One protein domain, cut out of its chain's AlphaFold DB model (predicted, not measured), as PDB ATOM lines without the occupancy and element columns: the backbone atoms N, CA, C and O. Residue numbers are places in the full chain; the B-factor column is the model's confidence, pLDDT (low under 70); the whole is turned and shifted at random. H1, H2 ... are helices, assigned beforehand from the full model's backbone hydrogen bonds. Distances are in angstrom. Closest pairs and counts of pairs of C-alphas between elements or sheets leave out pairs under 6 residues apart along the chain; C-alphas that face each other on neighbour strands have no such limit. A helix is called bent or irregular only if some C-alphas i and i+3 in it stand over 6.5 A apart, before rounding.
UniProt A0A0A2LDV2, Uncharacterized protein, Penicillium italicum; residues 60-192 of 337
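Overview. This is residues 60 to 192 of the 337 residues of an uncharacterized protein of Penicillium italicum (UniProt A0A0A2LDV2). A long helical hairpin of H2 and H1, side by side and opposite ways, lies along the longest axis, and a loose string of five shorter helices, H3 to H7, returns past it at a distance. H3 and H6 hold 11 residues each, while H4, H5 and H7 are very short; residues 144 to 151 and 180 to 186 stick out free. The printed part has 133 residues with seven named helices in the order H1 to H7 and no named strand: the class is all helix. The whole is loose, with a radius of gyration of the C-alphas of 17.8 A, and spans 60 by 29 by 29 A.

Along the chain. The longest helix is H2, residues 99 to 132, 49.9 A from first to last C-alpha; it begins at C-alpha 99 at (116.148, 113.078, 176.890). H1, residues 60 to 91, is 46.8 A long and begins at C-alpha 60 at (144.577, 117.062, 132.395). H3 is residues 137 to 147, 15.2 A long. H4 is residues 149 to 153 and H5 residues 155 to 159. H4 is irregular, but only just: C-alphas 149 and 152 are 6.6 A apart. H6, residues 170 to 180, is 15.1 A long. H7, residues 185 to 188, ends at C-alpha 188 at (136.315, 95.345, 161.636).

Arrangement. H1 and H2 form a helical hairpin and touch, with 28 pairs of C-alphas within 8 A. Their closest C-alphas, those of Ile 77 and Leu 115, are 6.1 A apart. They run opposite ways at a shallow tilt of 22 degrees. H3 to H7 are apart from both H1 and H2. H3 and H4 are close but not clearly touching; their closest C-alphas, those of Leu 145 and Trp 151, are 6.2 A apart. H4 and H5 meet only through their link, and H5 and H6 are apart. H6 and H7 are close but not clearly touching, and their closest C-alphas, those of Val 178 and Met 187, are 6.8 A apart. Each O i to N i+4 pair is within hydrogen-bond range in H3, H5 and H6, against 27 of 28 in H1, 28 of 30 in H2 and 0 of 1 in H4, where 1 of 2 O i to N i+3 pairs is within range; H7 is too short for an O i to N i+4 pair.

Size, cuts and confidence. The C-alphas of Asp 96 and Gly 136, the two farthest apart, are 60.3 A from each other. The printed part, residues 60 to 192, has no cut. No link is long. The model's mean pLDDT over the printed part is 77.6, and 43 residues are under 70: residue 149 and residues 151 to 192.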
ATOM      1  N   TYR A  60     143.612 117.052 131.294       84.31
ATOM      2  CA  TYR A  60     144.577 117.062 132.395       84.31
ATOM      3  C   TYR A  60     144.195 118.033 133.520       84.31
ATOM      4  O   TYR A  60     144.284 117.669 134.690       84.31
ATOM      5  N   ILE A  61     143.745 119.250 133.187       85.31
ATOM      6  CA  ILE A  61     143.315 120.233 134.195       85.31
ATOM      7  C   ILE A  61     142.067 119.736 134.956       85.31
ATOM      8  O   ILE A  61     142.164 119.624 136.178       85.31
ATOM      9  N   PRO A  62     140.953 119.347 134.295       89.44
ATOM     10  CA  PRO A  62     139.798 118.756 134.977       89.44
ATOM     11  C   PRO A  62     140.138 117.528 135.829       89.44
ATOM     12  O   PRO A  62     139.629 117.398 136.940       89.44
ATOM     13  N   TRP A  63     141.029 116.649 135.351       89.75
ATOM     14  CA  TRP A  63     141.485 115.487 136.118       89.75
ATOM     15  C   TRP A  63     142.211 115.900 137.409       89.75
ATOM     16  O   TRP A  63     141.863 115.394 138.476       89.75
ATOM     17  N   VAL A  64     143.167 116.840 137.333       87.62
ATOM     18  CA  VAL A  64     143.891 117.363 138.510       87.62
ATOM     19  C   VAL A  64     142.941 118.049 139.493       87.62
ATOM     20  O   VAL A  64     143.072 117.830 140.693       87.62
ATOM     21  N   GLN A  65     141.983 118.846 139.009       89.56
ATOM     22  CA  GLN A  65     140.995 119.506 139.870       89.56
ATOM     23  C   GLN A  65     140.155 118.470 140.628       89.56
ATOM     24  O   GLN A  65     140.175 118.462 141.852       89.56
ATOM     25  N   ASN A  66     139.565 117.501 139.921       93.38
ATOM     26  CA  ASN A  66     138.784 116.426 140.539       93.38
ATOM     27  C   ASN A  66     139.612 115.582 141.537       93.38
ATOM     28  O   ASN A  66     139.089 115.158 142.563       93.38
ATOM     29  N   MET A  67     140.915 115.368 141.293       90.94
ATOM     30  CA  MET A  67     141.807 114.727 142.277       90.94
ATOM     31  C   MET A  67     141.972 115.555 143.558       90.94
ATOM     32  O   MET A  67     142.004 114.981 144.644       90.94
ATOM     33  N   ILE A  68     142.106 116.879 143.440       87.19
ATOM     34  CA  ILE A  68     142.262 117.793 144.580       87.19
ATOM     35  C   ILE A  68     140.947 117.892 145.360       87.19
ATOM     36  O   ILE A  68     140.956 117.722 146.577       87.19
ATOM     37  N   ASP A  69     139.823 118.083 144.669       92.56
ATOM     38  CA  ASP A  69     138.497 118.221 145.277       92.56
ATOM     39  C   ASP A  69     138.104 116.955 146.066       92.56
ATOM     40  O   ASP A  69     137.615 117.041 147.195       92.56
ATOM     41  N   LEU A  70     138.386 115.764 145.519       94.44
ATOM     42  CA  LEU A  70     138.156 114.488 146.206       94.44
ATOM     43  C   LEU A  70     139.080 114.287 147.417       94.44
ATOM     44  O   LEU A  70     138.635 113.759 148.436       94.44
ATOM     45  N   ASP A  71     140.342 114.719 147.344       90.06
ATOM     46  CA  ASP A  71     141.284 114.609 148.465       90.06
ATOM     47  C   ASP A  71     140.940 115.577 149.610       90.06
ATOM     48  O   ASP A  71     140.959 115.182 150.777       90.06
ATOM     49  N   ILE A  72     140.533 116.811 149.284       88.12
ATOM     50  CA  ILE A  72     139.964 117.769 150.245       88.12
ATOM     51  C   ILE A  72     138.718 117.165 150.896       88.12
ATOM     52  O   ILE A  72     138.637 117.100 152.123       88.12
ATOM     53  N   ARG A  73     137.782 116.629 150.102       94.50
ATOM     54  CA  ARG A  73     136.538 116.055 150.628       94.50
ATOM     55  C   ARG A  73     136.777 114.865 151.562       94.50
ATOM     56  O   ARG A  73     136.077 114.721 152.563       94.50
ATOM     57  N   LEU A  74     137.777 114.027 151.282       92.44
ATOM     58  CA  LEU A  74     138.170 112.933 152.177       92.44
ATOM     59  C   LEU A  74     138.736 113.450 153.513       92.44
ATOM     60  O   LEU A  74     138.454 112.853 154.552       92.44
ATOM     61  N   ARG A  75     139.471 114.573 153.516       89.31
ATOM     62  CA  ARG A  75     139.972 115.223 154.745       89.31
ATOM     63  C   ARG A  75     138.841 115.806 155.581       89.31
ATOM     64  O   ARG A  75     138.781 115.502 156.769       89.31
ATOM     65  N   GLU A  76     137.924 116.556 154.964       92.25
ATOM     66  CA  GLU A  76     136.737 117.116 155.634       92.25
ATOM     67  C   GLU A  76     135.940 116.025 156.365       92.25
ATOM     68  O   GLU A  76     135.573 116.176 157.530       92.25
ATOM     69  N   ILE A  77     135.703 114.896 155.686       94.69
ATOM     70  CA  ILE A  77     134.947 113.767 156.238       94.69
ATOM     71  C   ILE A  77     135.676 113.148 157.440       94.69
ATOM     72  O   ILE A  77     135.031 112.843 158.441       94.69
ATOM     73  N   VAL A  78     137.005 112.997 157.385       93.00
ATOM     74  CA  VAL A  78     137.798 112.452 158.502       93.00
ATOM     75  C   VAL A  78     137.891 113.429 159.680       93.00
ATOM     76  O   VAL A  78     137.729 113.006 160.821       93.00
ATOM     77  N   GLN A  79     138.071 114.729 159.427       91.00
ATOM     78  CA  GLN A  79     138.043 115.766 160.468       91.00
ATOM     79  C   GLN A  79     136.677 115.810 161.174       91.00
ATOM     80  O   GLN A  79     136.613 115.937 162.399       91.00
ATOM     81  N   ARG A  80     135.574 115.652 160.427       96.19
ATOM     82  CA  ARG A  80     134.222 115.585 160.999       96.19
ATOM     83  C   ARG A  80     133.962 114.269 161.745       96.19
ATOM     84  O   ARG A  80     133.351 114.322 162.808       96.19
ATOM     85  N   GLU A  81     134.460 113.127 161.252       96.44
ATOM     86  CA  GLU A  81     134.426 111.829 161.958       96.44
ATOM     87  C   GLU A  81     135.123 111.948 163.330       96.44
ATOM     88  O   GLU A  81     134.523 111.621 164.354       96.44
ATOM     89  N   GLU A  82     136.344 112.499 163.381       93.69
ATOM     90  CA  GLU A  82     137.102 112.685 164.629       93.69
ATOM     91  C   GLU A  82     136.443 113.702 165.580       93.69
ATOM     92  O   GLU A  82     136.337 113.441 166.783       93.69
ATOM     93  N   PHE A  83     135.920 114.820 165.059       96.00
ATOM     94  CA  PHE A  83     135.158 115.786 165.856       96.00
ATOM     95  C   PHE A  83     133.934 115.137 166.517       96.00
ATOM     96  O   PHE A  83     133.751 115.280 167.726       96.00
ATOM     97  N   LEU A  84     133.106 114.420 165.751       96.44
ATOM     98  CA  LEU A  84     131.875 113.808 166.259       96.44
ATOM     99  C   LEU A  84     132.157 112.700 167.271       96.44
ATOM    100  O   LEU A  84     131.506 112.675 168.313       96.44
ATOM    101  N   ILE A  85     133.159 111.846 167.027       95.62
ATOM    102  CA  ILE A  85     133.621 110.859 168.017       95.62
ATOM    103  C   ILE A  85     134.019 111.572 169.314       95.62
ATOM    104  O   ILE A  85     133.591 111.168 170.392       95.62
ATOM    105  N   SER A  86     134.750 112.690 169.220       95.94
ATOM    106  CA  SER A  86     135.118 113.492 170.389       95.94
ATOM    107  C   SER A  86     133.913 114.103 171.114       95.94
ATOM    108  O   SER A  86     134.029 114.362 172.310       95.94
ATOM    109  N   GLN A  87     132.777 114.371 170.459       95.56
ATOM    110  CA  GLN A  87     131.571 114.860 171.148       95.56
ATOM    111  C   GLN A  87     130.723 113.725 171.735       95.56
ATOM    112  O   GLN A  87     130.297 113.852 172.882       95.56
ATOM    113  N   CYS A  88     130.564 112.597 171.028       95.38
ATOM    114  CA  CYS A  88     129.926 111.387 171.567       95.38
ATOM    115  C   CYS A  88     130.630 110.956 172.862       95.38
ATOM    116  O   CYS A  88     130.007 110.894 173.917       95.38
ATOM    117  N   GLU A  89     131.963 110.851 172.826       94.94
ATOM    118  CA  GLU A  89     132.792 110.549 173.996       94.94
ATOM    119  C   GLU A  89     132.634 111.540 175.165       94.94
ATOM    120  O   GLU A  89     133.040 111.211 176.280       94.94
ATOM    121  N   LYS A  90     132.129 112.761 174.954       94.50
ATOM    122  CA  LYS A  90     131.863 113.725 176.038       94.50
ATOM    123  C   LYS A  90     130.435 113.594 176.560       94.50
ATOM    124  O   LYS A  90     130.262 113.560 177.773       94.50
ATOM    125  N   ALA A  91     129.447 113.469 175.674       93.31
ATOM    126  CA  ALA A  91     128.050 113.251 176.050       93.31
ATOM    127  C   ALA A  91     127.871 111.936 176.827       93.31
ATOM    128  O   ALA A  91     127.297 111.941 177.908       93.31
ATOM    129  N   GLU A  92     128.479 110.838 176.365       92.38
ATOM    130  CA  GLU A  92     128.489 109.534 177.054       92.38
ATOM    131  C   GLU A  92     129.049 109.595 178.490       92.38
ATOM    132  O   GLU A  92     128.711 108.755 179.319       92.38
ATOM    133  N   LYS A  93     129.899 110.585 178.804       93.06
ATOM    134  CA  LYS A  93     130.491 110.795 180.140       93.06
ATOM    135  C   LYS A  93     129.699 111.775 181.022       93.06
ATOM    136  O   LYS A  93     130.057 111.938 182.185       93.06
ATOM    137  N   LEU A  94     128.681 112.441 180.473       90.75
ATOM    138  CA  LEU A  94     127.868 113.476 181.131       90.75
ATOM    139  C   LEU A  94     126.362 113.147 181.138       90.75
ATOM    140  O   LEU A  94     125.569 113.940 181.635       90.75
ATOM    141  N   LEU A  95     125.970 112.000 180.576       85.06
ATOM    142  CA  LEU A  95     124.581 111.592 180.378       85.06
ATOM    143  C   LEU A  95     123.892 111.190 181.697       85.06
ATOM    144  O   LEU A  95     123.723 110.010 182.001       85.06
ATOM    145  N   ASP A  96     123.377 112.181 182.426       83.62
ATOM    146  CA  ASP A  96     122.487 112.011 183.592       83.62
ATOM    147  C   ASP A  96     121.050 111.564 183.196       83.62
ATOM    148  O   ASP A  96     120.088 111.726 183.949       83.62
ATOM    149  N   GLY A  97     120.867 111.003 181.992       78.94
ATOM    150  CA  GLY A  97     119.574 110.531 181.471       78.94
ATOM    151  C   GLY A  97     118.690 111.605 180.819       78.94
ATOM    152  O   GLY A  97     117.501 111.373 180.590       78.94
ATOM    153  N   SER A  98     119.243 112.778 180.500       89.44
ATOM    154  CA  SER A  98     118.531 113.872 179.826       89.44
ATOM    155  C   SER A  98     118.065 113.469 178.419       89.44
ATOM    156  O   SER A  98     118.866 113.202 177.522       89.44
ATOM    157  N   THR A  99     116.749 113.489 178.177       91.94
ATOM    158  CA  THR A  99     116.148 113.078 176.890       91.94
ATOM    159  C   THR A  99     116.667 113.885 175.692       91.94
ATOM    160  O   THR A  99     116.738 113.365 174.582       91.94
ATOM    161  N   LYS A 100     117.062 115.149 175.909       91.81
ATOM    162  CA  LYS A 100     117.632 116.012 174.861       91.81
ATOM    163  C   LYS A 100     119.058 115.612 174.480       91.81
ATOM    164  O   LYS A 100     119.421 115.713 173.314       91.81
ATOM    165  N   GLU A 101     119.853 115.167 175.448       91.56
ATOM    166  CA  GLU A 101     121.227 114.715 175.210       91.56
ATOM    167  C   GLU A 101     121.236 113.369 174.488       91.56
ATOM    168  O   GLU A 101     122.018 113.195 173.557       91.56
ATOM    169  N   GLN A 102     120.305 112.469 174.829       93.88
ATOM    170  CA  GLN A 102     120.115 111.223 174.085       93.88
ATOM    171  C   GLN A 102     119.743 111.491 172.619       93.88
ATOM    172  O   GLN A 102     120.404 110.965 171.729       93.88
ATOM    173  N   GLN A 103     118.762 112.367 172.352       95.31
ATOM    174  CA  GLN A 103     118.416 112.739 170.974       95.31
ATOM    175  C   GLN A 103     119.633 113.308 170.224       95.31
ATOM    176  O   GLN A 103     119.891 112.931 169.081       95.31
ATOM    177  N   GLN A 104     120.412 114.186 170.865       95.50
ATOM    178  CA  GLN A 104     121.582 114.785 170.227       95.50
ATOM    179  C   GLN A 104     122.686 113.756 169.924       95.50
ATOM    180  O   GLN A 104     123.361 113.876 168.897       95.50
ATOM    181  N   LEU A 105     122.851 112.744 170.781       95.69
ATOM    182  CA  LEU A 105     123.770 111.624 170.579       95.69
ATOM    183  C   LEU A 105     123.310 110.715 169.423       95.69
ATOM    184  O   LEU A 105     124.119 110.361 168.564       95.69
ATOM    185  N   ASP A 106     122.012 110.411 169.342       95.88
ATOM    186  CA  ASP A 106     121.414 109.625 168.255       95.88
ATOM    187  C   ASP A 106     121.566 110.335 166.890       95.88
ATOM    188  O   ASP A 106     121.874 109.705 165.868       95.88
ATOM    189  N   GLU A 107     121.434 111.667 166.866       97.75
ATOM    190  CA  GLU A 107     121.726 112.511 165.700       97.75
ATOM    191  C   GLU A 107     123.205 112.421 165.278       97.75
ATOM    192  O   GLU A 107     123.495 112.230 164.094       97.75
ATOM    193  N   TRP A 108     124.158 112.485 166.219       97.88
ATOM    194  CA  TRP A 108     125.592 112.359 165.912       97.88
ATOM    195  C   TRP A 108     125.984 110.953 165.444       97.88
ATOM    196  O   TRP A 108     126.784 110.819 164.516       97.88
ATOM    197  N   HIS A 109     125.400 109.896 166.016       96.69
ATOM    198  CA  HIS A 109     125.575 108.530 165.517       96.69
ATOM    199  C   HIS A 109     125.021 108.368 164.093       96.69
ATOM    200  O   HIS A 109     125.654 107.717 163.254       96.69
ATOM    201  N   THR A 110     123.891 109.008 163.786       97.94
ATOM    202  CA  THR A 110     123.325 109.054 162.429       97.94
ATOM    203  C   THR A 110     124.249 109.808 161.466       97.94
ATOM    204  O   THR A 110     124.505 109.339 160.353       97.94
ATOM    205  N   GLU A 111     124.825 110.941 161.884       98.12
ATOM    206  CA  GLU A 111     125.793 111.686 161.072       98.12
ATOM    207  C   GLU A 111     127.075 110.872 160.813       98.12
ATOM    208  O   GLU A 111     127.539 110.815 159.674       98.12
ATOM    209  N   LEU A 112     127.600 110.154 161.812       97.69
ATOM    210  CA  LEU A 112     128.755 109.259 161.654       97.69
ATOM    211  C   LEU A 112     128.511 108.156 160.607       97.69
ATOM    212  O   LEU A 112     129.379 107.903 159.767       97.69
ATOM    213  N   GLN A 113     127.321 107.545 160.580       97.50
ATOM    214  CA  GLN A 113     126.949 106.572 159.539       97.50
ATOM    215  C   GLN A 113     126.838 107.214 158.141       97.50
ATOM    216  O   GLN A 113     127.161 106.589 157.126       97.50
ATOM    217  N   ASN A 114     126.407 108.476 158.063       97.88
ATOM    218  CA  ASN A 114     126.351 109.230 156.808       97.88
ATOM    219  C   ASN A 114     127.753 109.603 156.302       97.88
ATOM    220  O   ASN A 114     128.019 109.525 155.099       97.88
ATOM    221  N   LEU A 115     128.668 109.943 157.211       96.75
ATOM    222  CA  LEU A 115     130.070 110.232 156.912       96.75
ATOM    223  C   LEU A 115     130.823 108.984 156.447       96.75
ATOM    224  O   LEU A 115     131.549 109.069 155.463       96.75
ATOM    225  N   GLU A 116     130.591 107.812 157.045       96.69
ATOM    226  CA  GLU A 116     131.188 106.556 156.567       96.69
ATOM    227  C   GLU A 116     130.734 106.208 155.137       96.69
ATOM    228  O   GLU A 116     131.564 105.895 154.278       96.69
ATOM    229  N   ARG A 117     129.436 106.342 154.828       97.75
ATOM    230  CA  ARG A 117     128.922 106.153 153.455       97.75
ATOM    231  C   ARG A 117     129.470 107.195 152.472       97.75
ATOM    232  O   ARG A 117     129.761 106.862 151.320       97.75
ATOM    233  N   SER A 118     129.662 108.434 152.927       97.50
ATOM    234  CA  SER A 118     130.283 109.506 152.137       97.50
ATOM    235  C   SER A 118     131.760 109.219 151.857       97.50
ATOM    236  O   SER A 118     132.193 109.342 150.714       97.50
ATOM    237  N   TYR A 119     132.511 108.754 152.863       97.25
ATOM    238  CA  TYR A 119     133.922 108.377 152.761       97.25
ATOM    239  C   TYR A 119     134.128 107.291 151.701       97.25
ATOM    240  O   TYR A 119     134.863 107.496 150.740       97.25
ATOM    241  N   TRP A 120     133.400 106.172 151.800       97.19
ATOM    242  CA  TRP A 120     133.480 105.082 150.818       97.19
ATOM    243  C   TRP A 120     132.981 105.465 149.419       97.19
ATOM    244  O   TRP A 120     133.275 104.771 148.445       97.19
ATOM    245  N   THR A 121     132.224 106.552 149.282       97.50
ATOM    246  CA  THR A 121     131.812 107.078 147.975       97.50
ATOM    247  C   THR A 121     132.908 107.956 147.375       97.50
ATOM    248  O   THR A 121     133.318 107.705 146.244       97.50
ATOM    249  N   ALA A 122     133.473 108.887 148.150       96.19
ATOM    250  CA  ALA A 122     134.611 109.704 147.732       96.19
ATOM    251  C   ALA A 122     135.860 108.854 147.420       96.19
ATOM    252  O   ALA A 122     136.484 109.050 146.382       96.19
ATOM    253  N   GLU A 123     136.171 107.840 148.233       95.06
ATOM    254  CA  GLU A 123     137.298 106.918 148.013       95.06
ATOM    255  C   GLU A 123     137.110 106.083 146.729       95.06
ATOM    256  O   GLU A 123     138.057 105.871 145.970       95.06
ATOM    257  N   ARG A 124     135.872 105.658 146.415       96.50
ATOM    258  CA  ARG A 124     135.557 104.983 145.140       96.50
ATOM    259  C   ARG A 124     135.659 105.929 143.942       96.50
ATOM    260  O   ARG A 124     136.178 105.515 142.907       96.50
ATOM    261  N   MET A 125     135.214 107.180 144.073       96.81
ATOM    262  CA  MET A 125     135.380 108.207 143.035       96.81
ATOM    263  C   MET A 125     136.859 108.537 142.798       96.81
ATOM    264  O   MET A 125     137.279 108.635 141.648       96.81
ATOM    265  N   LEU A 126     137.666 108.614 143.859       94.06
ATOM    266  CA  LEU A 126     139.115 108.800 143.791       94.06
ATOM    267  C   LEU A 126     139.787 107.620 143.073       94.06
ATOM    268  O   LEU A 126     140.498 107.818 142.091       94.06
ATOM    269  N   CYS A 127     139.466 106.383 143.471       92.75
ATOM    270  CA  CYS A 127     139.927 105.161 142.801       92.75
ATOM    271  C   CYS A 127     139.485 105.056 141.327       92.75
ATOM    272  O   CYS A 127     140.129 104.357 140.540       92.75
ATOM    273  N   ALA A 128     138.380 105.703 140.943       95.19
ATOM    274  CA  ALA A 128     137.946 105.804 139.554       95.19
ATOM    275  C   ALA A 128     138.729 106.889 138.798       95.19
ATOM    276  O   ALA A 128     139.199 106.630 137.690       95.19
ATOM    277  N   ASN A 129     138.938 108.063 139.402       93.62
ATOM    278  CA  ASN A 129     139.682 109.169 138.800       93.62
ATOM    279  C   ASN A 129     141.182 108.847 138.644       93.62
ATOM    280  O   ASN A 129     141.788 109.240 137.651       93.62
ATOM    281  N   ASP A 130     141.769 108.037 139.531       90.69
ATOM    282  CA  ASP A 130     143.123 107.479 139.363       90.69
ATOM    283  C   ASP A 130     143.269 106.700 138.040       90.69
ATOM    284  O   ASP A 130     144.290 106.804 137.361       90.69
ATOM    285  N   ARG A 131     142.226 105.973 137.609       89.62
ATOM    286  CA  ARG A 131     142.205 105.240 136.323       89.62
ATOM    287  C   ARG A 131     142.046 106.151 135.101       89.62
ATOM    288  O   ARG A 131     142.171 105.669 133.975       89.62
ATOM    289  N   LEU A 132     141.745 107.432 135.313       88.88
ATOM    290  CA  LEU A 132     141.668 108.467 134.281       88.88
ATOM    291  C   LEU A 132     142.963 109.293 134.185       88.88
ATOM    292  O   LEU A 132     143.054 110.158 133.317       88.88
ATOM    293  N   CYS A 133     143.970 109.032 135.032       85.62
ATOM    294  CA  CYS A 133     145.234 109.760 134.981       85.62
ATOM    295  C   CYS A 133     145.975 109.514 133.648       85.62
ATOM    296  O   CYS A 133     146.229 108.357 133.300       85.62
ATOM    297  N   PRO A 134     146.379 110.565 132.906       82.69
ATOM    298  CA  PRO A 134     147.128 110.397 131.667       82.69
ATOM    299  C   PRO A 134     148.585 109.979 131.929       82.69
ATOM    300  O   PRO A 134     149.347 110.665 132.629       82.69
ATOM    301  N   ASP A 135     148.975 108.866 131.297       81.38
ATOM    302  CA  ASP A 135     150.283 108.204 131.396       81.38
ATOM    303  C   ASP A 135     151.481 109.173 131.406       81.38
ATOM    304  O   ASP A 135     151.519 110.171 130.682       81.38
ATOM    305  N   GLY A 136     152.523 108.846 132.180       82.12
ATOM    306  CA  GLY A 136     153.824 109.528 132.135       82.12
ATOM    307  C   GLY A 136     154.234 110.234 133.439       82.12
ATOM    308  O   GLY A 136     153.910 109.751 134.526       82.12
ATOM    309  N   PRO A 137     155.009 111.340 133.370       77.06
ATOM    310  CA  PRO A 137     155.596 111.987 134.547       77.06
ATOM    311  C   PRO A 137     154.607 112.356 135.659       77.06
ATOM    312  O   PRO A 137     154.901 112.050 136.810       77.06
ATOM    313  N   SER A 138     153.440 112.926 135.335       74.44
ATOM    314  CA  SER A 138     152.428 113.316 136.335       74.44
ATOM    315  C   SER A 138     151.959 112.127 137.177       74.44
ATOM    316  O   SER A 138     151.978 112.201 138.403       74.44
ATOM    317  N   TRP A 139     151.628 111.003 136.531       82.25
ATOM    318  CA  TRP A 139     151.231 109.767 137.208       82.25
ATOM    319  C   TRP A 139     152.353 109.217 138.099       82.25
ATOM    320  O   TRP A 139     152.121 108.848 139.248       82.25
ATOM    321  N   ARG A 140     153.606 109.235 137.618       83.62
ATOM    322  CA  ARG A 140     154.770 108.801 138.416       83.62
ATOM    323  C   ARG A 140     155.028 109.710 139.618       83.62
ATOM    324  O   ARG A 140     155.377 109.197 140.679       83.62
ATOM    325  N   ALA A 141     154.848 111.023 139.479       79.88
ATOM    326  CA  ALA A 141     154.973 111.978 140.576       79.88
ATOM    327  C   ALA A 141     153.865 111.767 141.620       79.88
ATOM    328  O   ALA A 141     154.166 111.609 142.801       79.88
ATOM    329  N   TYR A 142     152.611 111.647 141.178       81.50
ATOM    330  CA  TYR A 142     151.460 111.347 142.033       81.50
ATOM    331  C   TYR A 142     151.621 110.024 142.801       81.50
ATOM    332  O   TYR A 142     151.493 110.003 144.024       81.50
ATOM    333  N   LEU A 143     152.003 108.935 142.122       84.06
ATOM    334  CA  LEU A 143     152.290 107.653 142.778       84.06
ATOM    335  C   LEU A 143     153.469 107.739 143.756       84.06
ATOM    336  O   LEU A 143     153.480 107.029 144.758       84.06
ATOM    337  N   SER A 144     154.469 108.583 143.487       82.62
ATOM    338  CA  SER A 144     155.604 108.786 144.400       82.62
ATOM    339  C   SER A 144     155.206 109.590 145.639       82.62
ATOM    340  O   SER A 144     155.661 109.270 146.733       82.62
ATOM    341  N   LEU A 145     154.306 110.567 145.484       78.31
ATOM    342  CA  LEU A 145     153.694 111.310 146.585       78.31
ATOM    343  C   LEU A 145     152.854 110.366 147.463       78.31
ATOM    344  O   LEU A 145     153.147 110.207 148.644       78.31
ATOM    345  N   ARG A 146     151.897 109.641 146.861       79.50
ATOM    346  CA  ARG A 146     151.025 108.653 147.530       79.50
ATOM    347  C   ARG A 146     151.804 107.569 148.289       79.50
ATOM    348  O   ARG A 146     151.337 107.119 149.330       79.50
ATOM    349  N   LYS A 147     152.987 107.168 147.804       83.56
ATOM    350  CA  LYS A 147     153.874 106.188 148.464       83.56
ATOM    351  C   LYS A 147     154.536 106.682 149.751       83.56
ATOM    352  O   LYS A 147     154.966 105.845 150.539       83.56
ATOM    353  N   SER A 148     154.667 107.992 149.957       80.44
ATOM    354  CA  SER A 148     155.318 108.559 151.141       80.44
ATOM    355  C   SER A 148     154.261 109.105 152.103       80.44
ATOM    356  O   SER A 148     153.840 110.244 151.923       80.44
ATOM    357  N   PRO A 149     153.809 108.363 153.134       65.25
ATOM    358  CA  PRO A 149     152.692 108.784 153.991       65.25
ATOM    359  C   PRO A 149     152.928 110.099 154.757       65.25
ATOM    360  O   PRO A 149     151.996 110.663 155.310       65.25
ATOM    361  N   GLN A 150     154.143 110.653 154.753       71.75
ATOM    362  CA  GLN A 150     154.389 112.002 155.268       71.75
ATOM    363  C   GLN A 150     153.901 113.124 154.330       71.75
ATOM    364  O   GLN A 150     153.919 114.285 154.725       71.75
ATOM    365  N   TRP A 151     153.422 112.821 153.114       65.06
ATOM    366  CA  TRP A 151     152.944 113.838 152.169       65.06
ATOM    367  C   TRP A 151     151.762 114.657 152.717       65.06
ATOM    368  O   TRP A 151     151.713 115.873 152.524       65.06
ATOM    369  N   TYR A 152     150.860 114.013 153.466       62.59
ATOM    370  CA  TYR A 152     149.745 114.669 154.154       62.59
ATOM    371  C   TYR A 152     150.114 115.232 155.540       62.59
ATOM    372  O   TYR A 152     149.269 115.858 156.168       62.59
ATOM    373  N   LEU A 153     151.356 115.034 156.003       59.94
ATOM    374  CA  LEU A 153     151.906 115.550 157.268       59.94
ATOM    375  C   LEU A 153     152.860 116.741 157.046       59.94
ATOM    376  O   LEU A 153     153.715 117.040 157.880       59.94
ATOM    377  N   THR A 154     152.754 117.409 155.897       63.25
ATOM    378  CA  THR A 154     153.504 118.639 155.620       63.25
ATOM    379  C   THR A 154     152.936 119.789 156.456       63.25
ATOM    380  O   THR A 154     151.722 119.908 156.577       63.25
ATOM    381  N   SER A 155     153.798 120.619 157.064       60.44
ATOM    382  CA  SER A 155     153.380 121.522 158.155       60.44
ATOM    383  C   SER A 155     152.221 122.440 157.777       60.44
ATOM    384  O   SER A 155     151.226 122.434 158.482       60.44
ATOM    385  N   TRP A 156     152.281 123.103 156.616       62.16
ATOM    386  CA  TRP A 156     151.216 123.986 156.116       62.16
ATOM    387  C   TRP A 156     149.825 123.322 156.104       62.16
ATOM    388  O   TRP A 156     148.832 123.953 156.437       62.16
ATOM    389  N   LEU A 157     149.766 122.025 155.795       60.31
ATOM    390  CA  LEU A 157     148.541 121.230 155.694       60.31
ATOM    391  C   LEU A 157     148.056 120.701 157.060       60.31
ATOM    392  O   LEU A 157     146.915 120.262 157.189       60.31
ATOM    393  N   ILE A 158     148.926 120.743 158.075       62.66
ATOM    394  CA  ILE A 158     148.588 120.570 159.494       62.66
ATOM    395  C   ILE A 158     148.149 121.915 160.091       62.66
ATOM    396  O   ILE A 158     147.200 121.941 160.868       62.66
ATOM    397  N   ASP A 159     148.804 123.015 159.712       68.62
ATOM    398  CA  ASP A 159     148.542 124.375 160.195       68.62
ATOM    399  C   ASP A 159     147.164 124.893 159.719       68.62
ATOM    400  O   ASP A 159     146.460 125.547 160.488       68.62
ATOM    401  N   ASP A 160     146.730 124.520 158.505       56.34
ATOM    402  CA  ASP A 160     145.366 124.750 157.984       56.34
ATOM    403  C   ASP A 160     144.294 123.838 158.634       56.34
ATOM    404  O   ASP A 160     143.092 124.058 158.464       56.34
ATOM    405  N   SER A 161     144.688 122.793 159.375       52.81
ATOM    406  CA  SER A 161     143.766 121.846 160.017       52.81
ATOM    407  C   SER A 161     143.501 122.240 161.479       52.81
ATOM    408  O   SER A 161     144.451 122.448 162.234       52.81
ATOM    409  N   PRO A 162     142.239 122.273 161.957       48.88
ATOM    410  CA  PRO A 162     141.921 122.668 163.332       48.88
ATOM    411  C   PRO A 162     142.414 121.644 164.376       48.88
ATOM    412  O   PRO A 162     141.689 120.744 164.786       48.88
ATOM    413  N   TYR A 163     143.666 121.824 164.807       46.34
ATOM    414  CA  TYR A 163     144.353 121.197 165.945       46.34
ATOM    415  C   TYR A 163     144.146 119.678 166.114       46.34
ATOM    416  O   TYR A 163     143.498 119.219 167.057       46.34
ATOM    417  N   VAL A 164     144.799 118.881 165.262       50.06
ATOM    418  CA  VAL A 164     145.035 117.451 165.539       50.06
ATOM    419  C   VAL A 164     146.343 117.315 166.345       50.06
ATOM    420  O   VAL A 164     147.390 117.755 165.863       50.06
ATOM    421  N   PRO A 165     146.334 116.744 167.569       44.91
ATOM    422  CA  PRO A 165     147.542 116.580 168.384       44.91
ATOM    423  C   PRO A 165     148.693 115.841 167.677       44.91
ATOM    424  O   PRO A 165     148.510 114.749 167.138       44.91
ATOM    425  N   ARG A 166     149.898 116.430 167.742       44.25
ATOM    426  CA  ARG A 166     151.093 116.062 166.948       44.25
ATOM    427  C   ARG A 166     151.586 114.616 167.082       44.25
ATOM    428  O   ARG A 166     152.252 114.134 166.171       44.25
ATOM    429  N   ASP A 167     151.261 113.929 168.172       42.25
ATOM    430  CA  ASP A 167     151.856 112.630 168.525       42.25
ATOM    431  C   ASP A 167     151.009 111.420 168.074       42.25
ATOM    432  O   ASP A 167     151.180 110.306 168.574       42.25
ATOM    433  N   MET A 168     150.045 111.622 167.167       47.22
ATOM    434  CA  MET A 168     149.094 110.586 166.750       47.22
ATOM    435  C   MET A 168     149.384 110.014 165.360       47.22
ATOM    436  O   MET A 168     149.043 110.617 164.344       47.22
ATOM    437  N   ASP A 169     149.852 108.763 165.309       56.66
ATOM    438  CA  ASP A 169     149.500 107.909 164.173       56.66
ATOM    439  C   ASP A 169     147.988 107.626 164.230       56.66
ATOM    440  O   ASP A 169     147.494 106.873 165.077       56.66
ATOM    441  N   ILE A 170     147.251 108.251 163.312       52.38
ATOM    442  CA  ILE A 170     145.800 108.115 163.153       52.38
ATOM    443  C   ILE A 170     145.409 106.648 162.891       52.38
ATOM    444  O   ILE A 170     144.350 106.210 163.344       52.38
ATOM    445  N   ALA A 171     146.255 105.848 162.229       47.56
ATOM    446  CA  ALA A 171     146.005 104.421 162.034       47.56
ATOM    447  C   ALA A 171     146.143 103.634 163.349       47.56
ATOM    448  O   ALA A 171     145.281 102.809 163.664       47.56
ATOM    449  N   GLN A 172     147.169 103.923 164.156       46.38
ATOM    450  CA  GLN A 172     147.375 103.294 165.465       46.38
ATOM    451  C   GLN A 172     146.316 103.722 166.496       46.38
ATOM    452  O   GLN A 172     145.812 102.875 167.236       46.38
ATOM    453  N   LYS A 173     145.896 104.996 166.507       51.50
ATOM    454  CA  LYS A 173     144.767 105.478 167.326       51.50
ATOM    455  C   LYS A 173     143.436 104.867 166.890       51.50
ATOM    456  O   LYS A 173     142.711 104.387 167.758       51.50
ATOM    457  N   ARG A 174     143.140 104.774 165.584       47.44
ATOM    458  CA  ARG A 174     141.963 104.034 165.084       47.44
ATOM    459  C   ARG A 174     142.013 102.562 165.507       47.44
ATOM    460  O   ARG A 174     141.025 102.057 166.027       47.44
ATOM    461  N   ALA A 175     143.157 101.885 165.388       47.28
ATOM    462  CA  ALA A 175     143.307 100.502 165.850       47.28
ATOM    463  C   ALA A 175     143.079 100.345 167.368       47.28
ATOM    464  O   ALA A 175     142.418  99.396 167.794       47.28
ATOM    465  N   ALA A 176     143.580 101.280 168.183       45.22
ATOM    466  CA  ALA A 176     143.418 101.261 169.635       45.22
ATOM    467  C   ALA A 176     141.983 101.598 170.080       45.22
ATOM    468  O   ALA A 176     141.438 100.909 170.942       45.22
ATOM    469  N   ALA A 177     141.336 102.596 169.472       47.28
ATOM    470  CA  ALA A 177     139.942 102.949 169.744       47.28
ATOM    471  C   ALA A 177     138.993 101.799 169.365       47.28
ATOM    472  O   ALA A 177     138.195 101.367 170.193       47.28
ATOM    473  N   VAL A 178     139.168 101.205 168.178       45.44
ATOM    474  CA  VAL A 178     138.410 100.017 167.736       45.44
ATOM    475  C   VAL A 178     138.633  98.808 168.661       45.44
ATOM    476  O   VAL A 178     137.726  97.995 168.821       45.44
ATOM    477  N   SER A 179     139.797  98.686 169.318       45.94
ATOM    478  CA  SER A 179     140.013  97.646 170.341       45.94
ATOM    479  C   SER A 179     139.359  97.934 171.699       45.94
ATOM    480  O   SER A 179     139.127  96.996 172.456       45.94
ATOM    481  N   LYS A 180     139.052  99.202 172.011       47.06
ATOM    482  CA  LYS A 180     138.382  99.612 173.257       47.06
ATOM    483  C   LYS A 180     136.857  99.647 173.131       47.06
ATOM    484  O   LYS A 180     136.173  99.312 174.090       47.06
ATOM    485  N   LEU A 181     136.327 100.001 171.958       45.03
ATOM    486  CA  LEU A 181     134.892 100.158 171.675       45.03
ATOM    487  C   LEU A 181     134.141  98.823 171.475       45.03
ATOM    488  O   LEU A 181     133.427  98.634 170.494       45.03
ATOM    489  N   GLY A 182     134.314  97.873 172.400       37.88
ATOM    490  CA  GLY A 182     133.323  96.825 172.692       37.88
ATOM    491  C   GLY A 182     132.919  95.846 171.576       37.88
ATOM    492  O   GLY A 182     132.010  95.052 171.787       37.88
ATOM    493  N   GLY A 183     133.571  95.848 170.409       41.78
ATOM    494  CA  GLY A 183     133.292  94.886 169.340       41.78
ATOM    495  C   GLY A 183     132.137  95.235 168.394       41.78
ATOM    496  O   GLY A 183     131.546  94.312 167.832       41.78
ATOM    497  N   PHE A 184     131.852  96.522 168.148       42.72
ATOM    498  CA  PHE A 184     130.925  96.939 167.082       42.72
ATOM    499  C   PHE A 184     131.252  96.254 165.730       42.72
ATOM    500  O   PHE A 184     132.369  96.421 165.222       42.72
ATOM    501  N   PRO A 185     130.320  95.487 165.119       41.84
ATOM    502  CA  PRO A 185     130.649  94.607 163.991       41.84
ATOM    503  C   PRO A 185     131.213  95.315 162.752       41.84
ATOM    504  O   PRO A 185     132.114  94.784 162.099       41.84
ATOM    505  N   TRP A 186     130.721  96.518 162.440       49.66
ATOM    506  CA  TRP A 186     131.063  97.248 161.213       49.66
ATOM    507  C   TRP A 186     132.524  97.726 161.169       49.66
ATOM    508  O   TRP A 186     133.180  97.631 160.127       49.66
ATOM    509  N   MET A 187     133.102  98.135 162.306       39.19
ATOM    510  CA  MET A 187     134.464  98.689 162.350       39.19
ATOM    511  C   MET A 187     135.574  97.680 161.996       39.19
ATOM    512  O   MET A 187     136.684  98.092 161.649       39.19
ATOM    513  N   ARG A 188     135.310  96.363 162.015       42.41
ATOM    514  CA  ARG A 188     136.315  95.345 161.636       42.41
ATOM    515  C   ARG A 188     136.721  95.405 160.157       42.41
ATOM    516  O   ARG A 188     137.848  95.024 159.841       42.41
ATOM    517  N   SER A 189     135.855  95.902 159.266       42.03
ATOM    518  CA  SER A 189     136.093  95.894 157.811       42.03
ATOM    519  C   SER A 189     137.326  96.715 157.395       42.03
ATOM    520  O   SER A 189     138.181  96.233 156.642       42.03
ATOM    521  N   LYS A 190     137.498  97.915 157.981       45.12
ATOM    522  CA  LYS A 190     138.594  98.863 157.673       45.12
ATOM    523  C   LYS A 190     140.000  98.238 157.801       45.12
ATOM    524  O   LYS A 190     140.922  98.656 157.103       45.12
ATOM    525  N   ARG A 191     140.175  97.185 158.616       36.12
ATOM    526  CA  ARG A 191     141.467  96.499 158.825       36.12
ATOM    527  C   ARG A 191     141.952  95.677 157.620       36.12
ATOM    528  O   ARG A 191     143.137  95.382 157.548       36.12
ATOM    529  N   SER A 192     141.070  95.288 156.691       34.06
ATOM    530  CA  SER A 192     141.409  94.339 155.612       34.06
ATOM    531  C   SER A 192     141.831  94.991 154.286       34.06
ATOM    532  O   SER A 192     142.340  94.293 153.408       34.06
TER     533      SER A 192